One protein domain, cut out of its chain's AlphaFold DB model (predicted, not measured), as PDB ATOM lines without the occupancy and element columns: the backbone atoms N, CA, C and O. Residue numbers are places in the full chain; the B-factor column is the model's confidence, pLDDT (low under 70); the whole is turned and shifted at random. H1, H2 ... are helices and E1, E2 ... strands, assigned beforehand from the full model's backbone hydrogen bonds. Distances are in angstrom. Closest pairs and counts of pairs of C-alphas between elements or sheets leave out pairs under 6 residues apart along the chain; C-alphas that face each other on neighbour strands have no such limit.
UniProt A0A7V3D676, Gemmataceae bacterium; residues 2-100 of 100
ATOM      1  N   VAL A   2     -31.851 -13.035  26.459       93.81
ATOM      2  CA  VAL A   2     -31.503 -13.485  25.088       93.81
ATOM      3  C   VAL A   2     -32.620 -13.282  24.048       93.81
ATOM      4  O   VAL A   2     -32.360 -12.774  22.967       93.81
ATOM      5  N   TYR A   3     -33.878 -13.608  24.376       92.25
ATOM      6  CA  TYR A   3     -35.000 -13.406  23.445       92.25
ATOM      7  C   TYR A   3     -35.201 -11.933  23.042       92.25
ATOM      8  O   TYR A   3     -35.374 -11.643  21.865       92.25
ATOM      9  N   LYS A   4     -35.161 -11.004  24.009       93.75
ATOM     10  CA  LYS A   4     -35.353  -9.561  23.772       93.75
ATOM     11  C   LYS A   4     -34.202  -8.981  22.952       93.75
ATOM     12  O   LYS A   4     -34.437  -8.205  22.037       93.75
ATOM     13  N   GLU A   5     -32.979  -9.399  23.262       92.81
ATOM     14  CA  GLU A   5     -31.755  -8.976  22.570       92.81
ATOM     15  C   GLU A   5     -31.698  -9.467  21.114       92.81
ATOM     16  O   GLU A   5     -31.029  -8.855  20.290       92.81
ATOM     17  N   ALA A   6     -32.424 -10.538  20.777       95.06
ATOM     18  CA  ALA A   6     -32.539 -11.034  19.407       95.06
ATOM     19  C   ALA A   6     -33.567 -10.264  18.550       95.06
ATOM     20  O   ALA A   6     -33.677 -10.516  17.347       95.06
ATOM     21  N   LEU A   7     -34.359  -9.364  19.145       97.44
ATOM     22  CA  LEU A   7     -35.350  -8.577  18.414       97.44
ATOM     23  C   LEU A   7     -34.699  -7.350  17.760       97.44
ATOM     24  O   LEU A   7     -33.890  -6.684  18.404       97.44
ATOM     25  N   PRO A   8     -35.114  -6.984  16.531       98.19
ATOM     26  CA  PRO A   8     -34.724  -5.717  15.931       98.19
ATOM     27  C   PRO A   8     -35.070  -4.517  16.813       98.19
ATOM     28  O   PRO A   8     -36.141  -4.467  17.429       98.19
ATOM     29  N   ILE A   9     -34.190  -3.523  16.798       98.44
ATOM     30  CA  ILE A   9     -34.285  -2.313  17.603       98.44
ATOM     31  C   ILE A   9     -34.756  -1.144  16.727       98.44
ATOM     32  O   ILE A   9     -34.150  -0.807  15.701       98.44
ATOM     33  N   LEU A  10     -35.843  -0.488  17.142       98.31
ATOM     34  CA  LEU A  10     -36.478   0.595  16.389       98.31
ATOM     35  C   LEU A  10     -35.512   1.748  16.090       98.31
ATOM     36  O   LEU A  10     -34.932   2.345  16.997       98.31
ATOM     37  N   GLY A  11     -35.363   2.070  14.801       97.88
ATOM     38  CA  GLY A  11     -34.477   3.127  14.306       97.88
ATOM     39  C   GLY A  11     -32.978   2.814  14.411       97.88
ATOM     40  O   GLY A  11     -32.158   3.700  14.156       97.88
ATOM     41  N   VAL A  12     -32.600   1.590  14.798       98.12
ATOM     42  CA  VAL A  12     -31.201   1.169  14.969       98.12
ATOM     43  C   VAL A  12     -30.817   0.104  13.948       98.12
ATOM     44  O   VAL A  12     -29.873   0.331  13.196       98.12
ATOM     45  N   ASP A  13     -31.537  -1.017  13.886       97.19
ATOM     46  CA  ASP A  13     -31.111  -2.169  13.088       97.19
ATOM     47  C   ASP A  13     -32.263  -2.968  12.451       97.19
ATOM     48  O   ASP A  13     -33.452  -2.619  12.514       97.19
ATOM     49  N   GLY A  14     -31.867  -4.030  11.744       93.31
ATOM     50  CA  GLY A  14     -32.762  -4.965  11.083       93.31
ATOM     51  C   GLY A  14     -33.775  -4.270  10.175       93.31
ATOM     52  O   GLY A  14     -33.503  -3.271   9.512       93.31
ATOM     53  N   THR A  15     -34.998  -4.791  10.173       92.50
ATOM     54  CA  THR A  15     -36.104  -4.227   9.387       92.50
ATOM     55  C   THR A  15     -36.678  -2.929   9.966       92.50
ATOM     56  O   THR A  15     -37.613  -2.381   9.385       92.50
ATOM     57  N   LEU A  16     -36.188  -2.463  11.121       95.88
ATOM     58  CA  LEU A  16     -36.687  -1.264  11.800       95.88
ATOM     59  C   LEU A  16     -35.738  -0.062  11.708       95.88
ATOM     60  O   LEU A  16     -36.123   1.035  12.113       95.88
ATOM     61  N   ALA A  17     -34.537  -0.241  11.151       96.38
ATOM     62  CA  ALA A  17     -33.474   0.763  11.120       96.38
ATOM     63  C   ALA A  17     -33.906   2.129  10.555       96.38
ATOM     64  O   ALA A  17     -33.426   3.164  11.007       96.38
ATOM     65  N   THR A  18     -34.824   2.144   9.585       95.50
ATOM     66  CA  THR A  18     -35.255   3.357   8.861       95.50
ATOM     67  C   THR A  18     -36.743   3.683   9.038       95.50
ATOM     68  O   THR A  18     -37.310   4.480   8.287       95.50
ATOM     69  N   VAL A  19     -37.399   3.053  10.018       96.12
ATOM     70  CA  VAL A  19     -38.848   3.188  10.246       96.12
ATOM     71  C   VAL A  19     -39.217   4.515  10.921       96.12
ATOM     72  O   VAL A  19     -40.301   5.038  10.670       96.12
ATOM     73  N   VAL A  20     -38.313   5.081  11.723       97.81
ATOM     74  CA  VAL A  20     -38.467   6.383  12.396       97.81
ATOM     75  C   VAL A  20     -37.293   7.309  12.063       97.81
ATOM     76  O   VAL A  20     -36.278   6.859  11.522       97.81
ATOM     77  N   SER A  21     -37.423   8.607  12.355       97.00
ATOM     78  CA  SER A  21     -36.323   9.563  12.179       97.00
ATOM     79  C   SER A  21     -35.190   9.315  13.187       97.00
ATOM     80  O   SER A  21     -35.371   8.639  14.203       97.00
ATOM     81  N   LYS A  22     -34.006   9.885  12.923       96.12
ATOM     82  CA  LYS A  22     -32.867   9.813  13.857       96.12
ATOM     83  C   LYS A  22     -33.166  10.490  15.202       96.12
ATOM     84  O   LYS A  22     -32.656  10.025  16.214       96.12
ATOM     85  N   ASP A  23     -34.029  11.504  15.193       96.44
ATOM     86  CA  ASP A  23     -34.420  12.297  16.367       96.44
ATOM     87  C   ASP A  23     -35.668  11.747  17.077       96.44
ATOM     88  O   ASP A  23     -36.232  12.389  17.962       96.44
ATOM     89  N   SER A  24     -36.142  10.567  16.671       96.94
ATOM     90  CA  SER A  24     -37.316   9.937  17.266       96.94
ATOM     91  C   SER A  24     -37.075   9.617  18.747       96.94
ATOM     92  O   SER A  24     -36.103   8.923  19.062       96.94
ATOM     93  N   PRO A  25     -37.967  10.026  19.669       95.19
ATOM     94  CA  PRO A  25     -37.798   9.749  21.096       95.19
ATOM     95  C   PRO A  25     -37.886   8.247  21.417       95.19
ATOM     96  O   PRO A  25     -37.285   7.786  22.382       95.19
ATOM     97  N   ALA A  26     -38.575   7.466  20.576       96.62
ATOM     98  CA  ALA A  26     -38.695   6.015  20.721       96.62
ATOM     99  C   ALA A  26     -37.510   5.236  20.111       96.62
ATOM    100  O   ALA A  26     -37.450   4.005  20.221       96.62
ATOM    101  N   ARG A  27     -36.565   5.917  19.443       97.75
ATOM    102  CA  ARG A  27     -35.402   5.275  18.826       97.75
ATOM    103  C   ARG A  27     -34.561   4.560  19.884       97.75
ATOM    104  O   ARG A  27     -34.156   5.152  20.878       97.75
ATOM    105  N   GLY A  28     -34.245   3.289  19.648       97.69
ATOM    106  CA  GLY A  28     -33.450   2.492  20.586       97.69
ATOM    107  C   GLY A  28     -34.210   2.018  21.828       97.69
ATOM    108  O   GLY A  28     -33.594   1.417  22.702       97.69
ATOM    109  N   LYS A  29     -35.517   2.298  21.930       97.69
ATOM    110  CA  LYS A  29     -36.352   1.959  23.097       97.69
ATOM    111  C   LYS A  29     -37.362   0.852  22.827       97.69
ATOM    112  O   LYS A  29     -38.001   0.364  23.751       97.69
ATOM    113  N   VAL A  30     -37.506   0.445  21.570       98.06
ATOM    114  CA  VAL A  30     -38.467  -0.571  21.140       98.06
ATOM    115  C   VAL A  30     -37.725  -1.741  20.517       98.06
ATOM    116  O   VAL A  30     -36.985  -1.559  19.551       98.06
ATOM    117  N   PHE A  31     -37.975  -2.930  21.054       98.25
ATOM    118  CA  PHE A  31     -37.417  -4.206  20.621       98.25
ATOM    119  C   PHE A  31     -38.576  -5.039  20.092       98.25
ATOM    120  O   PHE A  31     -39.414  -5.501  20.871       98.25
ATOM    121  N   ALA A  32     -38.691  -5.171  18.773       98.31
ATOM    122  CA  ALA A  32     -39.899  -5.726  18.177       98.31
ATOM    123  C   ALA A  32     -39.652  -6.452  16.859       98.31
ATOM    124  O   ALA A  32     -38.846  -6.048  16.019       98.31
ATOM    125  N   LYS A  33     -40.415  -7.526  16.644       98.44
ATOM    126  CA  LYS A  33     -40.377  -8.285  15.399       98.44
ATOM    127  C   LYS A  33     -41.390  -7.737  14.403       98.44
ATOM    128  O   LYS A  33     -42.551  -7.496  14.723       98.44
ATOM    129  N   THR A  34     -40.940  -7.607  13.160       97.81
ATOM    130  CA  THR A  34     -41.783  -7.290  12.006       97.81
ATOM    131  C   THR A  34     -42.435  -8.534  11.406       97.81
ATOM    132  O   THR A  34     -41.788  -9.577  11.264       97.81
ATOM    133  N   GLY A  35     -43.689  -8.387  10.980       98.00
ATOM    134  CA  GLY A  35     -44.382  -9.288  10.056       98.00
ATOM    135  C   GLY A  35     -44.810  -8.522   8.805       98.00
ATOM    136  O   GLY A  35     -45.237  -7.370   8.887       98.00
ATOM    137  N   THR A  36     -44.632  -9.098   7.618       97.88
ATOM    138  CA  THR A  36     -45.062  -8.478   6.354       97.88
ATOM    139  C   THR A  36     -45.464  -9.562   5.365       97.88
ATOM    140  O   THR A  36     -44.666 -10.445   5.071       97.88
ATOM    141  N   LEU A  37     -46.687  -9.474   4.846       98.12
ATOM    142  CA  LEU A  37     -47.213 -10.343   3.800       98.12
ATOM    143  C   LEU A  37     -47.938  -9.499   2.750       98.12
ATOM    144  O   LEU A  37     -48.883  -8.775   3.066       98.12
ATOM    145  N   THR A  38     -47.513  -9.622   1.497       97.62
ATOM    146  CA  THR A  38     -48.099  -8.927   0.345       97.62
ATOM    147  C   THR A  38     -48.495  -9.921  -0.734       97.62
ATOM    148  O   THR A  38     -47.728 -10.834  -1.032       97.62
ATOM    149  N   TRP A  39     -49.652  -9.710  -1.356       97.56
ATOM    150  CA  TRP A  39     -50.117 -10.453  -2.526       97.56
ATOM    151  C   TRP A  39     -50.228  -9.538  -3.743       97.56
ATOM    152  O   TRP A  39     -50.506  -8.347  -3.611       97.56
ATOM    153  N   SER A  40     -50.047 -10.115  -4.931       96.50
ATOM    154  CA  SER A  40     -50.353  -9.434  -6.188       96.50
ATOM    155  C   SER A  40     -51.867  -9.440  -6.407       96.50
ATOM    156  O   SER A  40     -52.474 -10.499  -6.555       96.50
ATOM    157  N   ASP A  41     -52.470  -8.255  -6.429       95.62
ATOM    158  CA  ASP A  41     -53.879  -8.028  -6.748       95.62
ATOM    159  C   ASP A  41     -53.981  -7.713  -8.246       95.62
ATOM    160  O   ASP A  41     -54.044  -6.556  -8.675       95.62
ATOM    161  N   ARG A  42     -53.908  -8.778  -9.056       94.94
ATOM    162  CA  ARG A  42     -53.844  -8.686 -10.524       94.94
ATOM    163  C   ARG A  42     -55.076  -8.020 -11.128       94.94
ATOM    164  O   ARG A  42     -54.932  -7.296 -12.105       94.94
ATOM    165  N   LEU A  43     -56.254  -8.232 -10.538       95.75
ATOM    166  CA  LEU A  43     -57.507  -7.642 -11.016       95.75
ATOM    167  C   LEU A  43     -57.469  -6.110 -10.954       95.75
ATOM    168  O   LEU A  43     -57.975  -5.448 -11.852       95.75
ATOM    169  N   ASN A  44     -56.837  -5.553  -9.919       95.00
ATOM    170  CA  ASN A  44     -56.747  -4.107  -9.713       95.00
ATOM    171  C   ASN A  44     -55.382  -3.520 -10.109       95.00
ATOM    172  O   ASN A  44     -55.103  -2.364  -9.789       95.00
ATOM    173  N   GLY A  45     -54.504  -4.304 -10.750       95.56
ATOM    174  CA  GLY A  45     -53.175  -3.852 -11.174       95.56
ATOM    175  C   GLY A  45     -52.308  -3.304 -10.032       95.56
ATOM    176  O   GLY A  45     -51.537  -2.368 -10.238       95.56
ATOM    177  N   ARG A  46     -52.456  -3.839  -8.814       96.00
ATOM    178  CA  ARG A  46     -51.808  -3.321  -7.596       96.00
ATOM    179  C   ARG A  46     -51.318  -4.451  -6.689       96.00
ATOM    180  O   ARG A  46     -51.494  -5.627  -6.995       96.00
ATOM    181  N   ASN A  47     -50.715  -4.106  -5.553       97.88
ATOM    182  CA  ASN A  47     -50.453  -5.073  -4.486       97.88
ATOM    183  C   ASN A  47     -51.467  -4.900  -3.353       97.88
ATOM    184  O   ASN A  47     -51.924  -3.792  -3.068       97.88
ATOM    185  N   LEU A  48     -51.784  -5.997  -2.673       98.00
ATOM    186  CA  LEU A  48     -52.559  -6.003  -1.440       98.00
ATOM    187  C   LEU A  48     -51.638  -6.392  -0.283       98.00
ATOM    188  O   LEU A  48     -51.090  -7.496  -0.251       98.00
ATOM    189  N   LEU A  49     -51.459  -5.486   0.674       98.38
ATOM    190  CA  LEU A  49     -50.769  -5.769   1.926       98.38
ATOM    191  C   LEU A  49     -51.714  -6.550   2.831       98.38
ATOM    192  O   LEU A  49     -52.496  -5.973   3.581       98.38
ATOM    193  N   ARG A  50     -51.646  -7.878   2.738       98.31
ATOM    194  CA  ARG A  50     -52.461  -8.791   3.544       98.31
ATOM    195  C   ARG A  50     -52.148  -8.672   5.023       98.31
ATOM    196  O   ARG A  50     -53.058  -8.771   5.834       98.31
ATOM    197  N   SER A  51     -50.882  -8.446   5.369       98.12
ATOM    198  CA  SER A  51     -50.507  -8.183   6.753       98.12
ATOM    199  C   SER A  51     -49.265  -7.315   6.875       98.12
ATOM    200  O   SER A  51     -48.257  -7.529   6.195       98.12
ATOM    201  N   LYS A  52     -49.324  -6.367   7.804       98.31
ATOM    202  CA  LYS A  52     -48.191  -5.671   8.398       98.31
ATOM    203  C   LYS A  52     -48.339  -5.751   9.906       98.31
ATOM    204  O   LYS A  52     -49.361  -5.342  10.450       98.31
ATOM    205  N   ALA A  53     -47.314  -6.258  10.569       98.44
ATOM    206  CA  ALA A  53     -47.327  -6.427  12.009       98.44
ATOM    207  C   ALA A  53     -46.037  -5.916  12.643       98.44
ATOM    208  O   ALA A  53     -44.960  -5.988  12.038       98.44
ATOM    209  N   LEU A  54     -46.163  -5.433  13.874       98.69
ATOM    210  CA  LEU A  54     -45.053  -5.096  14.752       98.69
ATOM    211  C   LEU A  54     -45.440  -5.486  16.175       98.69
ATOM    212  O   LEU A  54     -46.409  -4.953  16.707       98.69
ATOM    213  N   ALA A  55     -44.704  -6.412  16.776       98.56
ATOM    214  CA  ALA A  55     -44.981  -6.870  18.132       98.56
ATOM    215  C   ALA A  55     -43.688  -7.024  18.926       98.56
ATOM    216  O   ALA A  55     -42.671  -7.472  18.386       98.56
ATOM    217  N   GLY A  56     -43.729  -6.644  20.197       97.88
ATOM    218  CA  GLY A  56     -42.561  -6.683  21.058       97.88
ATOM    219  C   GLY A  56     -42.734  -5.867  22.327       97.88
ATOM    220  O   GLY A  56     -43.838  -5.744  22.861       97.88
ATOM    221  N   VAL A  57     -41.614  -5.330  22.801       97.25
ATOM    222  CA  VAL A  57     -41.524  -4.606  24.068       97.25
ATOM    223  C   VAL A  57     -40.986  -3.195  23.856       97.25
ATOM    224  O   VAL A  57     -40.152  -2.959  22.976       97.25
ATOM    225  N   MET A  58     -41.461  -2.257  24.667       97.31
ATOM    226  CA  MET A  58     -41.019  -0.866  24.700       97.31
ATOM    227  C   MET A  58     -40.563  -0.511  26.111       97.31
ATOM    228  O   MET A  58     -41.311  -0.672  27.069       97.31
ATOM    229  N   GLU A  59     -39.347   0.003  26.231       96.00
ATOM    230  CA  GLU A  59     -38.819   0.553  27.475       96.00
ATOM    231  C   GLU A  59     -39.227   2.023  27.580       96.00
ATOM    232  O   GLU A  59     -38.578   2.882  26.985       96.00
ATOM    233  N   SER A  60     -40.317   2.310  28.297       91.06
ATOM    234  CA  SER A  60     -40.813   3.674  28.526       91.06
ATOM    235  C   SER A  60     -40.337   4.234  29.877       91.06
ATOM    236  O   SER A  60     -39.933   3.459  30.753       91.06
ATOM    237  N   PRO A  61     -40.395   5.560  30.090       88.00
ATOM    238  CA  PRO A  61     -40.093   6.177  31.382       88.00
ATOM    239  C   PRO A  61     -40.896   5.619  32.568       88.00
ATOM    240  O   PRO A  61     -40.353   5.551  33.671       88.00
ATOM    241  N   ARG A  62     -42.156   5.201  32.375       88.69
ATOM    242  CA  ARG A  62     -42.985   4.599  33.440       88.69
ATOM    243  C   ARG A  62     -42.845   3.085  33.580       88.69
ATOM    244  O   ARG A  62     -43.414   2.517  34.510       88.69
ATOM    245  N   GLY A  63     -42.090   2.428  32.705       91.25
ATOM    246  CA  GLY A  63     -41.851   0.987  32.771       91.25
ATOM    247  C   GLY A  63     -41.873   0.294  31.413       91.25
ATOM    248  O   GLY A  63     -41.916   0.923  30.355       91.25
ATOM    249  N   GLU A  64     -41.812  -1.035  31.436       94.38
ATOM    250  CA  GLU A  64     -41.877  -1.835  30.213       94.38
ATOM    251  C   GLU A  64     -43.329  -1.999  29.745       94.38
ATOM    252  O   GLU A  64     -44.206  -2.379  30.518       94.38
ATOM    253  N   LEU A  65     -43.566  -1.742  28.459       95.06
ATOM    254  CA  LEU A  65     -44.853  -1.943  27.800       95.06
ATOM    255  C   LEU A  65     -44.741  -3.083  26.796       95.06
ATOM    256  O   LEU A  65     -43.840  -3.104  25.954       95.06
ATOM    257  N   LEU A  66     -45.702  -3.999  26.840       96.62
ATOM    258  CA  LEU A  66     -45.876  -5.045  25.838       96.62
ATOM    259  C   LEU A  66     -46.887  -4.566  24.797       96.62
ATOM    260  O   LEU A  66     -47.944  -4.048  25.157       96.62
ATOM    261  N   PHE A  67     -46.595  -4.756  23.512       97.12
ATOM    262  CA  PHE A  67     -47.511  -4.340  22.455       97.12
ATOM    263  C   PHE A  67     -47.509  -5.288  21.257       97.12
ATOM    264  O   PHE A  67     -46.527  -5.976  20.962       97.12
ATOM    265  N   ALA A  68     -48.622  -5.270  20.528       98.25
ATOM    266  CA  ALA A  68     -48.757  -5.908  19.231       98.25
ATOM    267  C   ALA A  68     -49.683  -5.071  18.343       98.25
ATOM    268  O   ALA A  68     -50.844  -4.839  18.675       98.25
ATOM    269  N   PHE A  69     -49.160  -4.612  17.211       98.44
ATOM    270  CA  PHE A  69     -49.906  -3.873  16.202       98.44
ATOM    271  C   PHE A  69     -50.076  -4.725  14.953       98.44
ATOM    272  O   PHE A  69     -49.110  -5.317  14.466       98.44
ATOM    273  N   PHE A  70     -51.292  -4.731  14.410       98.06
ATOM    274  CA  PHE A  70     -51.644  -5.453  13.195       98.06
ATOM    275  C   PHE A  70     -52.441  -4.541  12.272       98.06
ATOM    276  O   PHE A  70     -53.429  -3.932  12.679       98.06
ATOM    277  N   VAL A  71     -52.008  -4.465  11.021       97.62
ATOM    278  CA  VAL A  71     -52.701  -3.771   9.940       97.62
ATOM    279  C   VAL A  71     -52.833  -4.762   8.795       97.62
ATOM    280  O   VAL A  71     -51.829  -5.264   8.291       97.62
ATOM    281  N   ASN A  72     -54.065  -5.059   8.398       98.06
ATOM    282  CA  ASN A  72     -54.360  -6.073   7.393       98.06
ATOM    283  C   ASN A  72     -55.141  -5.466   6.230       98.06
ATOM    284  O   ASN A  72     -55.799  -4.439   6.377       98.06
ATOM    285  N   ASP A  73     -55.057  -6.137   5.085       97.81
ATOM    286  CA  ASP A  73     -55.861  -5.869   3.892       97.81
ATOM    287  C   ASP A  73     -55.805  -4.430   3.381       97.81
ATOM    288  O   ASP A  73     -56.801  -3.860   2.942       97.81
ATOM    289  N   VAL A  74     -54.601  -3.854   3.384       98.00
ATOM    290  CA  VAL A  74     -54.371  -2.495   2.892       98.00
ATOM    291  C   VAL A  74     -54.012  -2.522   1.407       98.00
ATOM    292  O   VAL A  74     -52.978  -3.089   1.032       98.00
ATOM    293  N   PRO A  75     -54.804  -1.881   0.533       97.56
ATOM    294  CA  PRO A  75     -54.401  -1.673  -0.845       97.56
ATOM    295  C   PRO A  75     -53.136  -0.818  -0.924       97.56
ATOM    296  O   PRO A  75     -53.046   0.258  -0.321       97.56
ATOM    297  N   LEU A  76     -52.175  -1.279  -1.718       97.75
ATOM    298  CA  LEU A  76     -50.963  -0.541  -2.045       97.75
ATOM    299  C   LEU A  76     -51.074  -0.058  -3.496       97.75
ATOM    300  O   LEU A  76     -50.883  -0.870  -4.407       97.75
ATOM    301  N   PRO A  77     -51.411   1.227  -3.732       95.00
ATOM    302  CA  PRO A  77     -51.406   1.806  -5.073       95.00
ATOM    303  C   PRO A  77     -50.054   1.616  -5.776       95.00
ATOM    304  O   PRO A  77     -49.041   1.402  -5.098       95.00
ATOM    305  N   PRO A  78     -49.998   1.751  -7.113       92.50
ATOM    306  CA  PRO A  78     -48.733   1.752  -7.842       92.50
ATOM    307  C   PRO A  78     -47.725   2.699  -7.180       92.50
ATOM    308  O   PRO A  78     -48.103   3.781  -6.737       92.50
ATOM    309  N   SER A  79     -46.458   2.282  -7.092       91.44
ATOM    310  CA  SER A  79     -45.345   2.956  -6.383       91.44
ATOM    311  C   SER A  79     -45.380   2.963  -4.845       91.44
ATOM    312  O   SER A  79     -44.368   3.284  -4.222       91.44
ATOM    313  N   VAL A  80     -46.481   2.556  -4.204       95.94
ATOM    314  CA  VAL A  80     -46.549   2.446  -2.740       95.94
ATOM    315  C   VAL A  80     -46.109   1.052  -2.298       95.94
ATOM    316  O   VAL A  80     -46.525   0.037  -2.852       95.94
ATOM    317  N   THR A  81     -45.279   0.988  -1.259       95.38
ATOM    318  CA  THR A  81     -44.813  -0.269  -0.660       95.38
ATOM    319  C   THR A  81     -45.235  -0.364   0.802       95.38
ATOM    320  O   THR A  81     -45.613   0.634   1.418       95.38
ATOM    321  N   SER A  82     -45.082  -1.555   1.392       96.25
ATOM    322  CA  SER A  82     -45.389  -1.813   2.812       96.25
ATOM    323  C   SER A  82     -44.600  -0.948   3.810       96.25
ATOM    324  O   SER A  82     -44.850  -0.992   5.018       96.25
ATOM    325  N   THR A  83     -43.612  -0.183   3.337       95.94
ATOM    326  CA  THR A  83     -42.870   0.794   4.137       95.94
ATOM    327  C   THR A  83     -43.777   1.914   4.643       95.94
ATOM    328  O   THR A  83     -43.531   2.414   5.737       95.94
ATOM    329  N   ARG A  84     -44.841   2.289   3.913       96.88
ATOM    330  CA  ARG A  84     -45.809   3.307   4.365       96.88
ATOM    331  C   ARG A  84     -46.447   2.895   5.692       96.88
ATOM    332  O   ARG A  84     -46.387   3.640   6.665       96.88
ATOM    333  N   GLU A  85     -46.981   1.681   5.751       97.69
ATOM    334  CA  GLU A  85     -47.592   1.120   6.958       97.69
ATOM    335  C   GLU A  85     -46.534   0.821   8.017       97.69
ATOM    336  O   GLU A  85     -46.769   1.058   9.194       97.69
ATOM    337  N   GLY A  86     -45.334   0.384   7.614       97.50
ATOM    338  CA  GLY A  86     -44.201   0.241   8.531       97.50
ATOM    339  C   GLY A  86     -43.888   1.539   9.284       97.50
ATOM    340  O   GLY A  86     -43.775   1.520  10.506       97.50
ATOM    341  N   LYS A  87     -43.830   2.674   8.576       97.56
ATOM    342  CA  LYS A  87     -43.641   4.006   9.172       97.56
ATOM    343  C   LYS A  87     -44.812   4.424  10.058       97.56
ATOM    344  O   LYS A  87     -44.586   5.026  11.101       97.56
ATOM    345  N   ALA A  88     -46.048   4.072   9.696       97.75
ATOM    346  CA  ALA A  88     -47.208   4.317  10.552       97.75
ATOM    347  C   ALA A  88     -47.110   3.548  11.885       97.75
ATOM    348  O   ALA A  88     -47.353   4.125  12.941       97.75
ATOM    349  N   LEU A  89     -46.673   2.282  11.860       98.25
ATOM    350  CA  LEU A  89     -46.414   1.510  13.080       98.25
ATOM    351  C   LEU A  89     -45.266   2.111  13.907       98.25
ATOM    352  O   LEU A  89     -45.376   2.201  15.126       98.25
ATOM    353  N   GLY A  90     -44.209   2.600  13.252       97.88
ATOM    354  CA  GLY A  90     -43.151   3.377  13.908       97.88
ATOM    355  C   GLY A  90     -43.678   4.627  14.609       97.88
ATOM    356  O   GLY A  90     -43.322   4.894  15.754       97.88
ATOM    357  N   ARG A  91     -44.587   5.360  13.960       97.81
ATOM    358  CA  ARG A  91     -45.234   6.535  14.546       97.81
ATOM    359  C   ARG A  91     -46.095   6.182  15.757       97.81
ATOM    360  O   ARG A  91     -46.115   6.944  16.718       97.81
ATOM    361  N   LEU A  92     -46.781   5.037  15.751       97.44
ATOM    362  CA  LEU A  92     -47.483   4.562  16.947       97.44
ATOM    363  C   LEU A  92     -46.500   4.349  18.100       97.44
ATOM    364  O   LEU A  92     -46.771   4.822  19.199       97.44
ATOM    365  N   CYS A  93     -45.337   3.737  17.855       97.62
ATOM    366  CA  CYS A  93     -44.311   3.599  18.891       97.62
ATOM    367  C   CYS A  93     -43.885   4.952  19.483       97.62
ATOM    368  O   CYS A  93     -43.775   5.060  20.698       97.62
ATOM    369  N   GLU A  94     -43.704   5.991  18.662       96.81
ATOM    370  CA  GLU A  94     -43.408   7.348  19.154       96.81
ATOM    371  C   GLU A  94     -44.517   7.897  20.055       96.81
ATOM    372  O   GLU A  94     -44.239   8.476  21.103       96.81
ATOM    373  N   LEU A  95     -45.776   7.712  19.656       95.50
ATOM    374  CA  LEU A  95     -46.930   8.226  20.391       95.50
ATOM    375  C   LEU A  95     -47.147   7.505  21.723       95.50
ATOM    376  O   LEU A  95     -47.486   8.160  22.705       95.50
ATOM    377  N   PHE A  96     -46.964   6.185  21.763       94.00
ATOM    378  CA  PHE A  96     -47.057   5.418  23.006       94.00
ATOM    379  C   PHE A  96     -45.878   5.722  23.933       94.00
ATOM    380  O   PHE A  96     -46.101   5.961  25.113       94.00
ATOM    381  N   PHE A  97     -44.660   5.842  23.394       94.00
ATOM    382  CA  PHE A  97     -43.489   6.233  24.183       94.00
ATOM    383  C   PHE A  97     -43.621   7.632  24.798       94.00
ATOM    384  O   PHE A  97     -43.094   7.877  25.870       94.00
ATOM    385  N   ALA A  98     -44.298   8.569  24.127       85.31
ATOM    386  CA  ALA A  98     -44.492   9.921  24.654       85.31
ATOM    387  C   ALA A  98     -45.598  10.020  25.724       85.31
ATOM    388  O   ALA A  98     -45.675  11.030  26.424       85.31
ATOM    389  N   LYS A  99     -46.502   9.036  25.798       78.88
ATOM    390  CA  LYS A  99     -47.646   9.046  26.726       78.88
ATOM    391  C   LYS A  99     -47.384   8.276  28.016       78.88
ATOM    392  O   LYS A  99     -47.997   8.611  29.035       78.88
ATOM    393  N   GLU A 100     -46.513   7.281  27.951       65.94
ATOM    394  CA  GLU A 100     -46.036   6.442  29.055       65.94
ATOM    395  C   GLU A 100     -44.635   6.874  29.502       65.94
ATOM    396  O   GLU A 100     -44.248   6.581  30.648       65.94
TER     397      GLU A 100
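AT A GLANCE: This is residues 2 to 100 of the 100 residues of a protein of Gemmataceae bacterium (UniProt A0A7V3D676). A long, twisted sheet of three strands, E1, E2 and E3, curls round one long helix, H2, which packs on one face of it. The tip of hairpin E1 and E2 at Leu 43 and that of hairpin E2 and E3 at Arg 62 make the two ends of the long axis, while a long loop, residues 6 to 29, leads into E1 from the small helix H1. The 99 printed residues hold, in order, H1, E1, E2, E3 and H2, a mixed class; the sheet's order is E1 - E2 - E3, all antiparallel. The whole is compact, with a radius of gyration of the C-alphas of 14.3 A, yet elongated, spanning 48 by 27 by 21 A.

IN THESE COORDINATES: Find C-alpha 2 at (-31.503, -13.485, 25.088), where H1, residues 2 to 5, begins. E1, residues 30 to 41, is 32.7 A long and starts at C-alpha 30, (-38.467, -0.571, 21.140). E2, residues 46 to 60, measures 38.4 A and bends by 59 degrees at residue 57. E3, residues 63 to 76, measures 36.0 A and bends by 71 degrees at residue 73. H2, residues 83 to 99, runs 24.5 A to C-alpha 99 at (-47.646, 9.046, 26.726).

HOW THE PARTS SIT: The strands form a meander, each the antiparallel neighbour of the one before. Between E1 and E2 look at N 35 and O 53, 2.9 A; between E2 and E3, at N 54 and O 69, 3.0 A. H2 is on the sheet; its closest C-alphas to E2 are Phe 97 and Ser 60, 5.7 A. In H2 every O i to N i+4 pair is within hydrogen-bond range; H1 is too short for one. H1 only grazes the sheet with residues 3 to 5, and is apart from H2.

THE WHOLE: The C-alphas farthest apart, of Leu 43 and Arg 62, are 48.3 A apart. The printed part has no cut. The link from H1 to E1 is long, with 24 residues. Only residue 100 has a pLDDT under 70.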